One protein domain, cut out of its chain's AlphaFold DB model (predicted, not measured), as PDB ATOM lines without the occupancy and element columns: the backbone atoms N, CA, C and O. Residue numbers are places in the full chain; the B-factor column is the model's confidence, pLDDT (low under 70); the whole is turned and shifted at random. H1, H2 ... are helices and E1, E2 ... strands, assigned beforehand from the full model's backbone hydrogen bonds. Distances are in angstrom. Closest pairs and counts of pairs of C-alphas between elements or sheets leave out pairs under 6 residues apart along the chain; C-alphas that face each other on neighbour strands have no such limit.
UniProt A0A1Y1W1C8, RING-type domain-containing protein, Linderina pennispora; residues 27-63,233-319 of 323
ATOM      1  N   LYS A  27      35.913  10.500 -66.340       78.12
ATOM      2  CA  LYS A  27      35.653  11.213 -65.082       78.12
ATOM      3  C   LYS A  27      36.333  10.509 -63.911       78.12
ATOM      4  O   LYS A  27      36.183   9.302 -63.717       78.12
ATOM      5  N   THR A  28      37.036  11.277 -63.078       81.56
ATOM      6  CA  THR A  28      37.654  10.766 -61.845       81.56
ATOM      7  C   THR A  28      37.098  11.496 -60.623       81.56
ATOM      8  O   THR A  28      37.050  12.726 -60.593       81.56
ATOM      9  N   LYS A  29      36.642  10.750 -59.609       80.94
ATOM     10  CA  LYS A  29      36.063  11.315 -58.378       80.94
ATOM     11  C   LYS A  29      36.713  10.696 -57.147       80.94
ATOM     12  O   LYS A  29      36.819   9.475 -57.042       80.94
ATOM     13  N   ARG A  30      37.125  11.546 -56.199       80.06
ATOM     14  CA  ARG A  30      37.576  11.092 -54.876       80.06
ATOM     15  C   ARG A  30      36.375  10.598 -54.073       80.06
ATOM     16  O   ARG A  30      35.382  11.313 -53.955       80.06
ATOM     17  N   LEU A  31      36.470   9.382 -53.548       79.62
ATOM     18  CA  LEU A  31      35.402   8.737 -52.786       79.62
ATOM     19  C   LEU A  31      35.512   9.012 -51.278       79.62
ATOM     20  O   LEU A  31      36.598   9.274 -50.757       79.62
ATOM     21  N   GLY A  32      34.363   8.961 -50.598       79.25
ATOM     22  CA  GLY A  32      34.234   9.215 -49.162       79.25
ATOM     23  C   GLY A  32      34.686   8.044 -48.284       79.25
ATOM     24  O   GLY A  32      35.232   7.045 -48.756       79.25
ATOM     25  N   SER A  33      34.442   8.152 -46.974       76.44
ATOM     26  CA  SER A  33      34.722   7.043 -46.048       76.44
ATOM     27  C   SER A  33      33.759   5.869 -46.248       76.44
ATOM     28  O   SER A  33      34.144   4.724 -46.027       76.44
ATOM     29  N   ASP A  34      32.539   6.148 -46.699       79.38
ATOM     30  CA  ASP A  34      31.424   5.195 -46.799       79.38
ATOM     31  C   ASP A  34      31.580   4.238 -47.990       79.38
ATOM     32  O   ASP A  34      31.037   3.138 -48.001       79.38
ATOM     33  N   SER A  35      32.412   4.611 -48.968       79.06
ATOM     34  CA  SER A  35      32.831   3.745 -50.079       79.06
ATOM     35  C   SER A  35      33.914   2.726 -49.682       79.06
ATOM     36  O   SER A  35      34.429   2.007 -50.538       79.06
ATOM     37  N   LYS A  36      34.298   2.653 -48.401       78.25
ATOM     38  CA  LYS A  36      35.261   1.671 -47.878       78.25
ATOM     39  C   LYS A  36      34.551   0.564 -47.124       78.25
ATOM     40  O   LYS A  36      33.648   0.825 -46.332       78.25
ATOM     41  N   ARG A  37      35.055  -0.663 -47.249       84.56
ATOM     42  CA  ARG A  37      34.684  -1.722 -46.307       84.56
ATOM     43  C   ARG A  37      35.227  -1.368 -44.912       84.56
ATOM     44  O   ARG A  37      36.267  -0.716 -44.791       84.56
ATOM     45  N   LYS A  38      34.536  -1.763 -43.837       87.44
ATOM     46  CA  LYS A  38      35.098  -1.665 -42.476       87.44
ATOM     47  C   LYS A  38      36.294  -2.616 -42.353       87.44
ATOM     48  O   LYS A  38      36.272  -3.699 -42.935       87.44
ATOM     49  N   PHE A  39      37.325  -2.230 -41.601       89.00
ATOM     50  CA  PHE A  39      38.551  -3.026 -41.437       89.00
ATOM     51  C   PHE A  39      38.299  -4.428 -40.854       89.00
ATOM     52  O   PHE A  39      39.089  -5.339 -41.076       89.00
ATOM     53  N   ASP A  40      37.196  -4.606 -40.129       90.62
ATOM     54  CA  ASP A  40      36.760  -5.851 -39.506       90.62
ATOM     55  C   ASP A  40      35.642  -6.576 -40.280       90.62
ATOM     56  O   ASP A  40      35.121  -7.583 -39.798       90.62
ATOM     57  N   ALA A  41      35.254  -6.085 -41.460       90.62
ATOM     58  CA  ALA A  41      34.201  -6.674 -42.280       90.62
ATOM     59  C   ALA A  41      34.750  -7.591 -43.385       90.62
ATOM     60  O   ALA A  41      35.810  -7.358 -43.975       90.62
ATOM     61  N   CYS A  42      34.001  -8.657 -43.666       91.00
ATOM     62  CA  CYS A  42      34.377  -9.731 -44.578       91.00
ATOM     63  C   CYS A  42      34.334  -9.291 -46.049       91.00
ATOM     64  O   CYS A  42      33.337  -8.729 -46.491       91.00
ATOM     65  N   TYR A  43      35.364  -9.613 -46.844       87.62
ATOM     66  CA  TYR A  43      35.371  -9.275 -48.277       87.62
ATOM     67  C   TYR A  43      34.310 -10.016 -49.116       87.62
ATOM     68  O   TYR A  43      33.959  -9.529 -50.184       87.62
ATOM     69  N   LEU A  44      33.784 -11.153 -48.639       89.44
ATOM     70  CA  LEU A  44      32.781 -11.965 -49.347       89.44
ATOM     71  C   LEU A  44      31.335 -11.558 -49.024       89.44
ATOM     72  O   LEU A  44      30.521 -11.453 -49.931       89.44
ATOM     73  N   CYS A  45      31.003 -11.330 -47.747       89.56
ATOM     74  CA  CYS A  45      29.625 -11.051 -47.310       89.56
ATOM     75  C   CYS A  45      29.403  -9.640 -46.735       89.56
ATOM     76  O   CYS A  45      28.313  -9.358 -46.243       89.56
ATOM     77  N   LEU A  46      30.424  -8.770 -46.769       88.44
ATOM     78  CA  LEU A  46      30.436  -7.335 -46.406       88.44
ATOM     79  C   LEU A  46      29.989  -6.949 -44.977       88.44
ATOM     80  O   LEU A  46      30.222  -5.819 -44.547       88.44
ATOM     81  N   SER A  47      29.425  -7.883 -44.217       90.31
ATOM     82  CA  SER A  47      29.118  -7.778 -42.789       90.31
ATOM     83  C   SER A  47      30.367  -7.942 -41.910       90.31
ATOM     84  O   SER A  47      31.443  -8.327 -42.381       90.31
ATOM     85  N   THR A  48      30.241  -7.623 -40.618       91.56
ATOM     86  CA  THR A  48      31.301  -7.815 -39.615       91.56
ATOM     87  C   THR A  48      31.723  -9.284 -39.550       91.56
ATOM     88  O   THR A  48      30.894 -10.192 -39.480       91.56
ATOM     89  N   ALA A  49      33.030  -9.539 -39.622       92.62
ATOM     90  CA  ALA A  49      33.537 -10.877 -39.890       92.62
ATOM     91  C   ALA A  49      33.397 -11.814 -38.676       92.62
ATOM     92  O   ALA A  49      34.098 -11.668 -37.675       92.62
ATOM     93  N   ARG A  50      32.525 -12.823 -38.792       92.94
ATOM     94  CA  ARG A  50      32.360 -13.909 -37.812       92.94
ATOM     95  C   ARG A  50      33.538 -14.876 -37.902       92.94
ATOM     96  O   ARG A  50      33.773 -15.459 -38.962       92.94
ATOM     97  N   THR A  51      34.268 -15.073 -36.801       93.69
ATOM     98  CA  THR A  51      35.539 -15.834 -36.770       93.69
ATOM     99  C   THR A  51      36.474 -15.421 -37.924       93.69
ATOM    100  O   THR A  51      36.617 -16.161 -38.903       93.69
ATOM    101  N   PRO A  52      37.036 -14.198 -37.882       94.38
ATOM    102  CA  PRO A  52      37.762 -13.629 -39.011       94.38
ATOM    103  C   PRO A  52      39.006 -14.456 -39.355       94.38
ATOM    104  O   PRO A  52      39.877 -14.674 -38.519       94.38
ATOM    105  N   MET A  53      39.097 -14.874 -40.613       94.31
ATOM    106  CA  MET A  53      40.260 -15.500 -41.230       94.31
ATOM    107  C   MET A  53      40.920 -14.507 -42.191       94.31
ATOM    108  O   MET A  53      40.238 -13.796 -42.938       94.31
ATOM    109  N   LEU A  54      42.251 -14.485 -42.179       93.44
ATOM    110  CA  LEU A  54      43.096 -13.592 -42.958       93.44
ATOM    111  C   LEU A  54      43.764 -14.326 -44.123       93.44
ATOM    112  O   LEU A  54      44.384 -15.374 -43.939       93.44
ATOM    113  N   CYS A  55      43.681 -13.730 -45.309       91.69
ATOM    114  CA  CYS A  55      44.410 -14.143 -46.506       91.69
ATOM    115  C   CYS A  55      45.880 -13.652 -46.462       91.69
ATOM    116  O   CYS A  55      46.124 -12.593 -45.882       91.69
ATOM    117  N   PRO A  56      46.869 -14.307 -47.109       89.25
ATOM    118  CA  PRO A  56      48.282 -13.897 -47.039       89.25
ATOM    119  C   PRO A  56      48.611 -12.464 -47.478       89.25
ATOM    120  O   PRO A  56      49.627 -11.933 -47.036       89.25
ATOM    121  N   LEU A  57      47.771 -11.839 -48.315       88.50
ATOM    122  CA  LEU A  57      47.898 -10.428 -48.714       88.50
ATOM    123  C   LEU A  57      47.135  -9.436 -47.807       88.50
ATOM    124  O   LEU A  57      47.186  -8.236 -48.052       88.50
ATOM    125  N   GLY A  58      46.459  -9.910 -46.752       89.31
ATOM    126  CA  GLY A  58      45.840  -9.054 -45.732       89.31
ATOM    127  C   GLY A  58      44.320  -8.888 -45.798       89.31
ATOM    128  O   GLY A  58      43.791  -7.973 -45.170       89.31
ATOM    129  N   HIS A  59      43.600  -9.736 -46.533       90.12
ATOM    130  CA  HIS A  59      42.141  -9.627 -46.690       90.12
ATOM    131  C   HIS A  59      41.401 -10.417 -45.596       90.12
ATOM    132  O   HIS A  59      41.659 -11.611 -45.427       90.12
ATOM    133  N   ILE A  60      40.494  -9.764 -44.852       92.00
ATOM    134  CA  ILE A  60      39.661 -10.383 -43.799       92.00
ATOM    135  C   ILE A  60      38.368 -10.964 -44.365       92.00
ATOM    136  O   ILE A  60      37.697 -10.366 -45.208       92.00
ATOM    137  N   SER A  61      37.980 -12.123 -43.837       93.69
ATOM    138  CA  SER A  61      36.798 -12.861 -44.277       93.69
ATOM    139  C   SER A  61      36.275 -13.819 -43.205       93.69
ATOM    140  O   SER A  61      37.051 -14.284 -42.379       93.69
ATOM    141  N   CYS A  62      34.973 -14.118 -43.180       94.94
ATOM    142  CA  CYS A  62      34.418 -15.106 -42.249       94.94
ATOM    143  C   CYS A  62      34.937 -16.509 -42.588       94.94
ATOM    144  O   CYS A  62      34.956 -16.879 -43.765       94.94
ATOM    145  N   LYS A  63      35.280 -17.313 -41.573       94.44
ATOM    146  CA  LYS A  63      35.717 -18.713 -41.738       94.44
ATOM    147  C   LYS A  63      34.799 -19.518 -42.669       94.44
ATOM    148  O   LYS A  63      35.287 -20.183 -43.574       94.44
ATOM    149  N   PRO A 233      43.725 -17.225 -38.360       94.50
ATOM    150  CA  PRO A 233      42.630 -16.667 -37.568       94.50
ATOM    151  C   PRO A 233      43.060 -15.325 -36.963       94.50
ATOM    152  O   PRO A 233      44.169 -15.214 -36.450       94.50
ATOM    153  N   VAL A 234      42.201 -14.307 -37.011       94.69
ATOM    154  CA  VAL A 234      42.482 -12.974 -36.458       94.69
ATOM    155  C   VAL A 234      41.830 -12.830 -35.086       94.69
ATOM    156  O   VAL A 234      40.658 -13.156 -34.906       94.69
ATOM    157  N   ILE A 235      42.582 -12.300 -34.126       93.81
ATOM    158  CA  ILE A 235      42.121 -11.998 -32.771       93.81
ATOM    159  C   ILE A 235      42.228 -10.486 -32.567       93.81
ATOM    160  O   ILE A 235      43.324  -9.918 -32.563       93.81
ATOM    161  N   PHE A 236      41.077  -9.835 -32.404       93.19
ATOM    162  CA  PHE A 236      40.976  -8.434 -31.998       93.19
ATOM    163  C   PHE A 236      40.780  -8.357 -30.479       93.19
ATOM    164  O   PHE A 236      40.033  -9.154 -29.916       93.19
ATOM    165  N   ARG A 237      41.414  -7.381 -29.815       91.88
ATOM    166  CA  ARG A 237      41.040  -6.996 -28.446       91.88
ATOM    167  C   ARG A 237      39.821  -6.086 -28.542       91.88
ATOM    168  O   ARG A 237      39.885  -5.063 -29.218       91.88
ATOM    169  N   GLU A 238      38.737  -6.446 -27.871       90.44
ATOM    170  CA  GLU A 238      37.513  -5.645 -27.810       90.44
ATOM    171  C   GLU A 238      37.307  -5.117 -26.385       90.44
ATOM    172  O   GLU A 238      37.586  -5.816 -25.411       90.44
ATOM    173  N   SER A 239      36.859  -3.868 -26.262       86.69
ATOM    174  CA  SER A 239      36.493  -3.239 -24.988       86.69
ATOM    175  C   SER A 239      35.408  -2.196 -25.239       86.69
ATOM    176  O   SER A 239      35.545  -1.370 -26.141       86.69
ATOM    177  N   GLY A 240      34.294  -2.261 -24.504       80.62
ATOM    178  CA  GLY A 240      33.150  -1.356 -24.698       80.62
ATOM    179  C   GLY A 240      32.517  -1.392 -26.101       80.62
ATOM    180  O   GLY A 240      31.843  -0.445 -26.486       80.62
ATOM    181  N   GLY A 241      32.763  -2.448 -26.887       83.12
ATOM    182  CA  GLY A 241      32.344  -2.550 -28.292       83.12
ATOM    183  C   GLY A 241      33.306  -1.914 -29.310       83.12
ATOM    184  O   GLY A 241      33.131  -2.126 -30.510       83.12
ATOM    185  N   GLU A 242      34.349  -1.195 -28.878       87.75
ATOM    186  CA  GLU A 242      35.438  -0.769 -29.767       87.75
ATOM    187  C   GLU A 242      36.555  -1.825 -29.844       87.75
ATOM    188  O   GLU A 242      36.896  -2.494 -28.866       87.75
ATOM    189  N   LYS A 243      37.170  -1.947 -31.026       91.94
ATOM    190  CA  LYS A 243      38.346  -2.797 -31.274       91.94
ATOM    191  C   LYS A 243      39.613  -1.991 -31.007       91.94
ATOM    192  O   LYS A 243      39.852  -0.990 -31.680       91.94
ATOM    193  N   LEU A 244      40.425  -2.419 -30.045       93.75
ATOM    194  CA  LEU A 244      41.611  -1.705 -29.565       93.75
ATOM    195  C   LEU A 244      42.911  -2.413 -29.973       93.75
ATOM    196  O   LEU A 244      42.951  -3.627 -30.172       93.75
ATOM    197  N   CYS A 245      44.005  -1.654 -30.067       93.19
ATOM    198  CA  CYS A 245      45.346  -2.219 -30.197       93.19
ATOM    199  C   CYS A 245      45.849  -2.773 -28.845       93.19
ATOM    200  O   CYS A 245      46.049  -1.970 -27.935       93.19
ATOM    201  N   PRO A 246      46.201  -4.069 -28.717       92.44
ATOM    202  CA  PRO A 246      46.657  -4.647 -27.447       92.44
ATOM    203  C   PRO A 246      47.906  -4.007 -26.815       92.44
ATOM    204  O   PRO A 246      48.161  -4.233 -25.640       92.44
ATOM    205  N   SER A 247      48.706  -3.253 -27.581       91.12
ATOM    206  CA  SER A 247      49.978  -2.660 -27.127       91.12
ATOM    207  C   SER A 247      49.923  -1.159 -26.832       91.12
ATOM    208  O   SER A 247      50.932  -0.587 -26.434       91.12
ATOM    209  N   CYS A 248      48.801  -0.485 -27.105       90.75
ATOM    210  CA  CYS A 248      48.667   0.958 -26.852       90.75
ATOM    211  C   CYS A 248      47.227   1.432 -26.609       90.75
ATOM    212  O   CYS A 248      46.992   2.637 -26.570       90.75
ATOM    213  N   ASP A 249      46.270   0.500 -26.553       89.81
ATOM    214  CA  ASP A 249      44.830   0.675 -26.319       89.81
ATOM    215  C   ASP A 249      44.115   1.754 -27.142       89.81
ATOM    216  O   ASP A 249      42.970   2.123 -26.896       89.81
ATOM    217  N   LYS A 250      44.753   2.178 -28.234       91.69
ATOM    218  CA  LYS A 250      44.170   3.044 -29.247       91.69
ATOM    219  C   LYS A 250      43.171   2.272 -30.104       91.69
ATOM    220  O   LYS A 250      43.524   1.237 -30.679       91.69
ATOM    221  N   SER A 251      41.974   2.831 -30.263       91.81
ATOM    222  CA  SER A 251      40.933   2.297 -31.140       91.81
ATOM    223  C   SER A 251      41.424   2.153 -32.578       91.81
ATOM    224  O   SER A 251      41.937   3.101 -33.188       91.81
ATOM    225  N   LEU A 252      41.241   0.958 -33.127       90.88
ATOM    226  CA  LEU A 252      41.528   0.614 -34.510       90.88
ATOM    227  C   LEU A 252      40.424   1.193 -35.405       90.88
ATOM    228  O   LEU A 252      39.237   1.070 -35.112       90.88
ATOM    229  N   LYS A 253      40.814   1.876 -36.485       88.31
ATOM    230  CA  LYS A 253      39.898   2.564 -37.418       88.31
ATOM    231  C   LYS A 253      40.361   2.357 -38.863       88.31
ATOM    232  O   LYS A 253      41.542   2.117 -39.100       88.31
ATOM    233  N   ASN A 254      39.471   2.555 -39.841       85.75
ATOM    234  CA  ASN A 254      39.775   2.449 -41.284       85.75
ATOM    235  C   ASN A 254      40.945   3.337 -41.777       85.75
ATOM    236  O   ASN A 254      41.430   3.150 -42.891       85.75
ATOM    237  N   SER A 255      41.376   4.327 -40.990       83.12
ATOM    238  CA  SER A 255      42.529   5.199 -41.264       83.12
ATOM    239  C   SER A 255      43.838   4.742 -40.602       83.12
ATOM    240  O   SER A 255      44.911   5.215 -40.975       83.12
ATOM    241  N   SER A 256      43.783   3.833 -39.624       85.94
ATOM    242  CA  SER A 256      44.972   3.258 -38.994       85.94
ATOM    243  C   SER A 256      45.504   2.081 -39.811       85.94
ATOM    244  O   SER A 256      44.737   1.216 -40.224       85.94
ATOM    245  N   LYS A 257      46.826   2.019 -40.012       90.56
ATOM    246  CA  LYS A 257      47.485   0.808 -40.516       90.56
ATOM    247  C   LYS A 257      47.481  -0.240 -39.396       90.56
ATOM    248  O   LYS A 257      48.043   0.015 -38.326       90.56
ATOM    249  N   ILE A 258      46.831  -1.370 -39.649       92.94
ATOM    250  CA  ILE A 258      46.711  -2.517 -38.742       92.94
ATOM    251  C   ILE A 258      47.519  -3.656 -39.357       92.94
ATOM    252  O   ILE A 258      47.385  -3.913 -40.551       92.94
ATOM    253  N   ASP A 259      48.317  -4.337 -38.547       94.06
ATOM    254  CA  ASP A 259      49.086  -5.508 -38.952       94.06
ATOM    255  C   ASP A 259      48.692  -6.705 -38.072       94.06
ATOM    256  O   ASP A 259      48.377  -6.547 -36.891       94.06
ATOM    257  N   VAL A 260      48.698  -7.907 -38.642       94.56
ATOM    258  CA  VAL A 260      48.334  -9.162 -37.972       94.56
ATOM    259  C   VAL A 260      49.517 -10.124 -38.007       94.56
ATOM    260  O   VAL A 260      50.225 -10.228 -39.011       94.56
ATOM    261  N   LEU A 261      49.732 -10.840 -36.906       94.56
ATOM    262  CA  LEU A 261      50.873 -11.737 -36.725       94.56
ATOM    263  C   LEU A 261      50.495 -13.190 -37.052       94.56
ATOM    264  O   LEU A 261      49.718 -13.806 -36.321       94.56
ATOM    265  N   LYS A 262      51.081 -13.775 -38.107       92.69
ATOM    266  CA  LYS A 262      50.788 -15.151 -38.565       92.69
ATOM    267  C   LYS A 262      50.797 -16.233 -37.467       92.69
ATOM    268  O   LYS A 262      49.875 -17.045 -37.489       92.69
ATOM    269  N   PRO A 263      51.763 -16.295 -36.524       92.56
ATOM    270  CA  PRO A 263      51.834 -17.403 -35.567       92.56
ATOM    271  C   PRO A 263      50.817 -17.328 -34.418       92.56
ATOM    272  O   PRO A 263      50.692 -18.301 -33.682       92.56
ATOM    273  N   CYS A 264      50.125 -16.199 -34.216       92.31
ATOM    274  CA  CYS A 264      49.243 -16.016 -33.055       92.31
ATOM    275  C   CYS A 264      47.957 -15.212 -33.309       92.31
ATOM    276  O   CYS A 264      47.175 -15.028 -32.382       92.31
ATOM    277  N   GLY A 265      47.725 -14.707 -34.522       92.75
ATOM    278  CA  GLY A 265      46.465 -14.075 -34.923       92.75
ATOM    279  C   GLY A 265      46.193 -12.668 -34.381       92.75
ATOM    280  O   GLY A 265      45.299 -11.992 -34.885       92.75
ATOM    281  N   HIS A 266      46.946 -12.189 -33.389       93.94
ATOM    282  CA  HIS A 266      46.720 -10.876 -32.779       93.94
ATOM    283  C   HIS A 266      46.845  -9.726 -33.793       93.94
ATOM    284  O   HIS A 266      47.875  -9.584 -34.461       93.94
ATOM    285  N   ALA A 267      45.808  -8.887 -33.864       94.19
ATOM    286  CA  ALA A 267      45.795  -7.642 -34.629       94.19
ATOM    287  C   ALA A 267      46.376  -6.485 -33.796       94.19
ATOM    288  O   ALA A 267      45.936  -6.226 -32.676       94.19
ATOM    289  N   ILE A 268      47.377  -5.787 -34.336       94.19
ATOM    290  CA  ILE A 268      48.190  -4.788 -33.626       94.19
ATOM    291  C   ILE A 268      48.380  -3.542 -34.515       94.19
ATOM    292  O   ILE A 268      48.346  -3.612 -35.744       94.19
ATOM    293  N   CYS A 269      48.566  -2.363 -33.913       93.94
ATOM    294  CA  CYS A 269      48.834  -1.137 -34.668       93.94
ATOM    295  C   CYS A 269      50.209  -1.186 -35.360       93.94
ATOM    296  O   CYS A 269      51.192  -1.593 -34.748       93.94
ATOM    297  N   HIS A 270      50.327  -0.681 -36.592       92.88
ATOM    298  CA  HIS A 270      51.596  -0.713 -37.338       92.88
ATOM    299  C   HIS A 270      52.775  -0.070 -36.581       92.88
ATOM    300  O   HIS A 270      53.860  -0.640 -36.529       92.88
ATOM    301  N   ARG A 271      52.547   1.071 -35.903       93.81
ATOM    302  CA  ARG A 271      53.565   1.744 -35.061       93.81
ATOM    303  C   ARG A 271      54.023   0.884 -33.876       93.81
ATOM    304  O   ARG A 271      55.137   1.010 -33.389       93.81
ATOM    305  N   CYS A 272      53.129   0.033 -33.387       93.81
ATOM    306  CA  CYS A 272      53.355  -0.864 -32.268       93.81
ATOM    307  C   CYS A 272      54.156  -2.091 -32.734       93.81
ATOM    308  O   CYS A 272      55.052  -2.561 -32.034       93.81
ATOM    309  N   VAL A 273      53.884  -2.569 -33.956       93.88
ATOM    310  CA  VAL A 273      54.671  -3.627 -34.596       93.88
ATOM    311  C   VAL A 273      56.086  -3.146 -34.923       93.88
ATOM    312  O   VAL A 273      57.041  -3.837 -34.571       93.88
ATOM    313  N   SER A 274      56.241  -1.952 -35.507       93.12
ATOM    314  CA  SER A 274      57.557  -1.385 -35.835       93.12
ATOM    315  C   SER A 274      58.424  -1.113 -34.607       93.12
ATOM    316  O   SER A 274      59.621  -1.375 -34.651       93.12
ATOM    317  N   ASN A 275      57.836  -0.609 -33.517       93.44
ATOM    318  CA  ASN A 275      58.608  -0.110 -32.376       93.44
ATOM    319  C   ASN A 275      58.814  -1.151 -31.264       93.44
ATOM    320  O   ASN A 275      59.780  -1.035 -30.518       93.44
ATOM    321  N   PHE A 276      57.932  -2.153 -31.139       91.50
ATOM    322  CA  PHE A 276      57.998  -3.139 -30.050       91.50
ATOM    323  C   PHE A 276      58.106  -4.583 -30.556       91.50
ATOM    324  O   PHE A 276      59.024  -5.298 -30.160       91.50
ATOM    325  N   VAL A 277      57.212  -5.021 -31.452       91.56
ATOM    326  CA  VAL A 277      57.143  -6.439 -31.873       91.56
ATOM    327  C   VAL A 277      58.355  -6.856 -32.705       91.56
ATOM    328  O   VAL A 277      58.897  -7.936 -32.475       91.56
ATOM    329  N   LEU A 278      58.793  -6.024 -33.659       90.75
ATOM    330  CA  LEU A 278      59.944  -6.341 -34.510       90.75
ATOM    331  C   LEU A 278      61.282  -6.287 -33.742       90.75
ATOM    332  O   LEU A 278      61.996  -7.291 -33.797       90.75
ATOM    333  N   PRO A 279      61.612  -5.235 -32.958       92.50
ATOM    334  CA  PRO A 279      62.854  -5.209 -32.177       92.50
ATOM    335  C   PRO A 279      62.938  -6.326 -31.128       92.50
ATOM    336  O   PRO A 279      63.993  -6.930 -30.963       92.50
ATOM    337  N   ALA A 280      61.827  -6.664 -30.461       91.25
ATOM    338  CA  ALA A 280      61.789  -7.787 -29.520       91.25
ATOM    339  C   ALA A 280      61.685  -9.166 -30.204       91.25
ATOM    340  O   ALA A 280      61.865 -10.188 -29.539       91.25
ATOM    341  N   SER A 281      61.341  -9.212 -31.501       91.44
ATOM    342  CA  SER A 281      61.000 -10.423 -32.270       91.44
ATOM    343  C   SER A 281      59.986 -11.346 -31.563       91.44
ATOM    344  O   SER A 281      60.047 -12.575 -31.670       91.44
ATOM    345  N   LYS A 282      59.044 -10.751 -30.816       93.00
ATOM    346  CA  LYS A 282      58.040 -11.432 -29.978       93.00
ATOM    347  C   LYS A 282      56.703 -10.695 -30.016       93.00
ATOM    348  O   LYS A 282      56.662  -9.467 -29.994       93.00
ATOM    349  N   CYS A 283      55.596 -11.436 -30.006       92.12
ATOM    350  CA  CYS A 283      54.262 -10.858 -29.847       92.12
ATOM    351  C   CYS A 283      54.080 -10.247 -28.445       92.12
ATOM    352  O   CYS A 283      54.375 -10.898 -27.447       92.12
ATOM    353  N   PHE A 284      53.519  -9.037 -28.372       88.62
ATOM    354  CA  PHE A 284      53.247  -8.338 -27.110       88.62
ATOM    355  C   PHE A 284      52.277  -9.091 -26.177       88.62
ATOM    356  O   PHE A 284      52.445  -9.047 -24.966       88.62
ATOM    357  N   VAL A 285      51.279  -9.794 -26.731       90.56
ATOM    358  CA  VAL A 285      50.211 -10.443 -25.942       90.56
ATOM    359  C   VAL A 285      50.622 -11.829 -25.442       90.56
ATOM    360  O   VAL A 285      50.438 -12.150 -24.275       90.56
ATOM    361  N   CYS A 286      51.178 -12.662 -26.325       91.06
ATOM    362  CA  CYS A 286      51.416 -14.086 -26.060       91.06
ATOM    363  C   CYS A 286      52.899 -14.496 -26.090       91.06
ATOM    364  O   CYS A 286      53.205 -15.684 -26.053       91.06
ATOM    365  N   GLN A 287      53.823 -13.535 -26.215       90.38
ATOM    366  CA  GLN A 287      55.289 -13.703 -26.236       90.38
ATOM    367  C   GLN A 287      55.870 -14.659 -27.302       90.38
ATOM    368  O   GLN A 287      57.090 -14.805 -27.402       90.38
ATOM    369  N   THR A 288      55.028 -15.263 -28.147       92.75
ATOM    370  CA  THR A 288      55.416 -16.112 -29.282       92.75
ATOM    371  C   THR A 288      56.410 -15.387 -30.186       92.75
ATOM    372  O   THR A 288      56.233 -14.203 -30.472       92.75
ATOM    373  N   LYS A 289      57.444 -16.098 -30.654       93.44
ATOM    374  CA  LYS A 289      58.464 -15.554 -31.564       93.44
ATOM    375  C   LYS A 289      57.829 -15.141 -32.902       93.44
ATOM    376  O   LYS A 289      56.990 -15.866 -33.432       93.44
ATOM    377  N   VAL A 290      58.239 -13.994 -33.437       93.25
ATOM    378  CA  VAL A 290      57.707 -13.369 -34.663       93.25
ATOM    379  C   VAL A 290      58.872 -12.930 -35.543       93.25
ATOM    380  O   VAL A 290      59.783 -12.266 -35.053       93.25
ATOM    381  N   LYS A 291      58.838 -13.247 -36.843       91.62
ATOM    382  CA  LYS A 291      59.777 -12.708 -37.843       91.62
ATOM    383  C   LYS A 291      59.105 -11.624 -38.687       91.62
ATOM    384  O   LYS A 291      57.883 -11.566 -38.779       91.62
ATOM    385  N   LEU A 292      59.898 -10.817 -39.399       89.19
ATOM    386  CA  LEU A 292      59.387  -9.808 -40.342       89.19
ATOM    387  C   LEU A 292      58.426 -10.413 -41.387       89.19
ATOM    388  O   LEU A 292      57.371  -9.850 -41.663       89.19
ATOM    389  N   ALA A 293      58.754 -11.601 -41.908       90.06
ATOM    390  CA  ALA A 293      57.924 -12.337 -42.866       90.06
ATOM    391  C   ALA A 293      56.603 -12.877 -42.277       90.06
ATOM    392  O   ALA A 293      55.737 -13.326 -43.034       90.06
ATOM    393  N   ASP A 294      56.428 -12.835 -40.953       91.00
ATOM    394  CA  ASP A 294      55.218 -13.266 -40.247       91.00
ATOM    395  C   ASP A 294      54.239 -12.115 -39.970       91.00
ATOM    396  O   ASP A 294      53.164 -12.340 -39.413       91.00
ATOM    397  N   VAL A 295      54.578 -10.890 -40.376       93.50
ATOM    398  CA  VAL A 295      53.695  -9.723 -40.292       93.50
ATOM    399  C   VAL A 295      52.894  -9.602 -41.591       93.50
ATOM    400  O   VAL A 295      53.464  -9.450 -42.670       93.50
ATOM    401  N   VAL A 296      51.563  -9.654 -41.501       93.12
ATOM    402  CA  VAL A 296      50.650  -9.384 -42.625       93.12
ATOM    403  C   VAL A 296      49.942  -8.062 -42.369       93.12
ATOM    404  O   VAL A 296      49.179  -7.942 -41.412       93.12
ATOM    405  N   ARG A 297      50.164  -7.066 -43.230       91.56
ATOM    406  CA  ARG A 297      49.442  -5.791 -43.148       91.56
ATOM    407  C   ARG A 297      48.021  -5.944 -43.677       91.56
ATOM    408  O   ARG A 297      47.820  -6.521 -44.739       91.56
ATOM    409  N   LEU A 298      47.052  -5.408 -42.947       89.81
ATOM    410  CA  LEU A 298      45.635  -5.501 -43.273       89.81
ATOM    411  C   LEU A 298      45.270  -4.615 -44.479       89.81
ATOM    412  O   LEU A 298      45.668  -3.447 -44.554       89.81
ATOM    413  N   GLY A 299      44.503  -5.164 -45.421       81.69
ATOM    414  CA  GLY A 299      44.084  -4.478 -46.642       81.69
ATOM    415  C   GLY A 299      42.928  -3.504 -46.403       81.69
ATOM    416  O   GLY A 299      41.801  -3.924 -46.146       81.69
ATOM    417  N   SER A 300      43.174  -2.196 -46.539       72.56
ATOM    418  CA  SER A 300      42.115  -1.176 -46.563       72.56
ATOM    419  C   SER A 300      41.493  -1.085 -47.962       72.56
ATOM    420  O   SER A 300      41.830  -0.200 -48.754       72.56
ATOM    421  N   GLU A 301      40.630  -2.047 -48.272       70.56
ATOM    422  CA  GLU A 301      39.926  -2.170 -49.551       70.56
ATOM    423  C   GLU A 301      38.687  -1.261 -49.634       70.56
ATOM    424  O   GLU A 301      37.977  -1.024 -48.648       70.56
ATOM    425  N   GLY A 302      38.416  -0.759 -50.838       65.06
ATOM    426  CA  GLY A 302      37.144  -0.123 -51.161       65.06
ATOM    427  C   GLY A 302      36.036  -1.144 -51.438       65.06
ATOM    428  O   GLY A 302      36.283  -2.346 -51.526       65.06
ATOM    429  N   THR A 303      34.800  -0.671 -51.586       64.31
ATOM    430  CA  THR A 303      33.727  -1.453 -52.224       64.31
ATOM    431  C   THR A 303      33.967  -1.539 -53.737       64.31
ATOM    432  O   THR A 303      34.747  -0.755 -54.271       64.31
ATOM    433  N   GLY A 304      33.296  -2.454 -54.451       58.41
ATOM    434  CA  GLY A 304      33.600  -2.802 -55.856       58.41
ATOM    435  C   GLY A 304      33.556  -1.676 -56.908       58.41
ATOM    436  O   GLY A 304      33.987  -1.893 -58.034       58.41
ATOM    437  N   PHE A 305      33.091  -0.473 -56.555       55.81
ATOM    438  CA  PHE A 305      33.162   0.742 -57.386       55.81
ATOM    439  C   PHE A 305      34.429   1.592 -57.143       55.81
ATOM    440  O   PHE A 305      34.561   2.692 -57.679       55.81
ATOM    441  N   SER A 306      35.345   1.113 -56.299       57.91
ATOM    442  CA  SER A 306      36.517   1.837 -55.798       57.91
ATOM    443  C   SER A 306      37.798   1.061 -56.091       57.91
ATOM    444  O   SER A 306      37.838  -0.155 -55.908       57.91
ATOM    445  N   GLY A 307      38.882   1.757 -56.442       55.16
ATOM    446  CA  GLY A 307      40.198   1.129 -56.577       55.16
ATOM    447  C   GLY A 307      40.663   0.416 -55.296       55.16
ATOM    448  O   GLY A 307      40.655   0.986 -54.201       55.16
ATOM    449  N   GLY A 308      41.108  -0.836 -55.438       52.50
ATOM    450  CA  GLY A 308      41.833  -1.554 -54.388       52.50
ATOM    451  C   GLY A 308      43.176  -0.885 -54.053       52.50
ATOM    452  O   GLY A 308      43.679  -0.042 -54.792       52.50
ATOM    453  N   GLY A 309      43.777  -1.239 -52.913       55.25
ATOM    454  CA  GLY A 309      45.094  -0.708 -52.522       55.25
ATOM    455  C   GLY A 309      45.095   0.708 -51.920       55.25
ATOM    456  O   GLY A 309      46.158   1.303 -51.753       55.25
ATOM    457  N   GLY A 310      43.931   1.249 -51.545       56.16
ATOM    458  CA  GLY A 310      43.813   2.491 -50.766       56.16
ATOM    459  C   GLY A 310      43.763   3.791 -51.578       56.16
ATOM    460  O   GLY A 310      43.603   4.863 -50.988       56.16
ATOM    461  N   GLN A 311      43.836   3.730 -52.911       58.72
ATOM    462  CA  GLN A 311      43.553   4.886 -53.765       58.72
ATOM    463  C   GLN A 311      42.035   5.082 -53.894       58.72
ATOM    464  O   GLN A 311      41.364   4.399 -54.659       58.72
ATOM    465  N   MET A 312      41.488   6.034 -53.132       67.69
ATOM    466  CA  MET A 312      40.052   6.364 -53.091       67.69
ATOM    467  C   MET A 312      39.583   7.122 -54.348       67.69
ATOM    468  O   MET A 312      39.069   8.235 -54.238       67.69
ATOM    469  N   VAL A 313      39.802   6.571 -55.538       72.94
ATOM    470  CA  VAL A 313      39.395   7.175 -56.812       72.94
ATOM    471  C   VAL A 313      38.485   6.200 -57.550       72.94
ATOM    472  O   VAL A 313      38.893   5.084 -57.858       72.94
ATOM    473  N   ALA A 314      37.259   6.634 -57.838       74.56
ATOM    474  CA  ALA A 314      36.451   6.030 -58.888       74.56
ATOM    475  C   ALA A 314      36.851   6.660 -60.224       74.56
ATOM    476  O   ALA A 314      36.888   7.888 -60.338       74.56
ATOM    477  N   THR A 315      37.120   5.825 -61.223       77.50
ATOM    478  CA  THR A 315      37.336   6.230 -62.615       77.50
ATOM    479  C   THR A 315      36.198   5.662 -63.457       77.50
ATOM    480  O   THR A 315      36.124   4.449 -63.643       77.50
ATOM    481  N   ARG A 316      35.301   6.521 -63.948       79.69
ATOM    482  CA  ARG A 316      34.230   6.144 -64.880       79.69
ATOM    483  C   ARG A 316      34.589   6.672 -66.267       79.69
ATOM    484  O   ARG A 316      35.107   7.780 -66.380       79.69
ATOM    485  N   TYR A 317      34.342   5.874 -67.296       82.06
ATOM    486  CA  TYR A 317      34.491   6.281 -68.690       82.06
ATOM    487  C   TYR A 317      33.107   6.322 -69.331       82.06
ATOM    488  O   TYR A 317      32.418   5.304 -69.347       82.06
ATOM    489  N   ASP A 318      32.706   7.498 -69.805       79.12
ATOM    490  CA  ASP A 318      31.401   7.741 -70.417       79.12
ATOM    491  C   ASP A 318      31.555   8.055 -71.911       79.12
ATOM    492  O   ASP A 318      32.269   8.985 -72.293       79.12
ATOM    493  N   ASN A 319      30.882   7.287 -72.770       77.62
ATOM    494  CA  ASN A 319      30.877   7.531 -74.211       77.62
ATOM    495  C   ASN A 319      29.925   8.682 -74.559       77.62
ATOM    496  O   ASN A 319      28.765   8.667 -74.160       77.62
TER     497      ASN A 319
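AT A GLANCE: This is residues 27 to 63 and 233 to 319 of the 323 residues of the protein "RING-type domain-containing protein" of Linderina pennispora (UniProt A0A1Y1W1C8). With little regular structure, loops join a small sheet with H1 over one face, hairpins E2-E3 and E4-E5, and an end ribbon, E1-E9. The 124 printed residues, 43 in named elements, hold E1 to E7, H1, E8, E9: mixed class, largest sheet E7 E6 E8, antiparallel. It is compact, radius of gyration of the C-alphas 15.7 A, spans 58 by 27 by 24 A.

IN THESE COORDINATES: E6 is residues 258 to 261, E7 267 to 269, E8 295 to 297, H1 270 to 280, E2 52 to 54, E3 60 to 62, E4 237 to 239, E5 242 to 244. E1, 27 to 30, begins at C-alpha (35.653, 11.213, -65.082); E9, 313 to 318, ends at (31.401, 7.741, -70.417).

HOW THE PARTS SIT: N 268 and O 259 of hairpin E6-E7 are 2.8 A apart, within hydrogen-bond range. H1, with 5 of 7 O i to N i+4 pairs within range, is on the sheet, height 10.2 A. E1 is apart from E6.

THE WHOLE: Across the cut, residues 64 to 232, C-alphas 63 and 233 are 8.3 A apart. Residues 302 to 312 have pLDDT under 70.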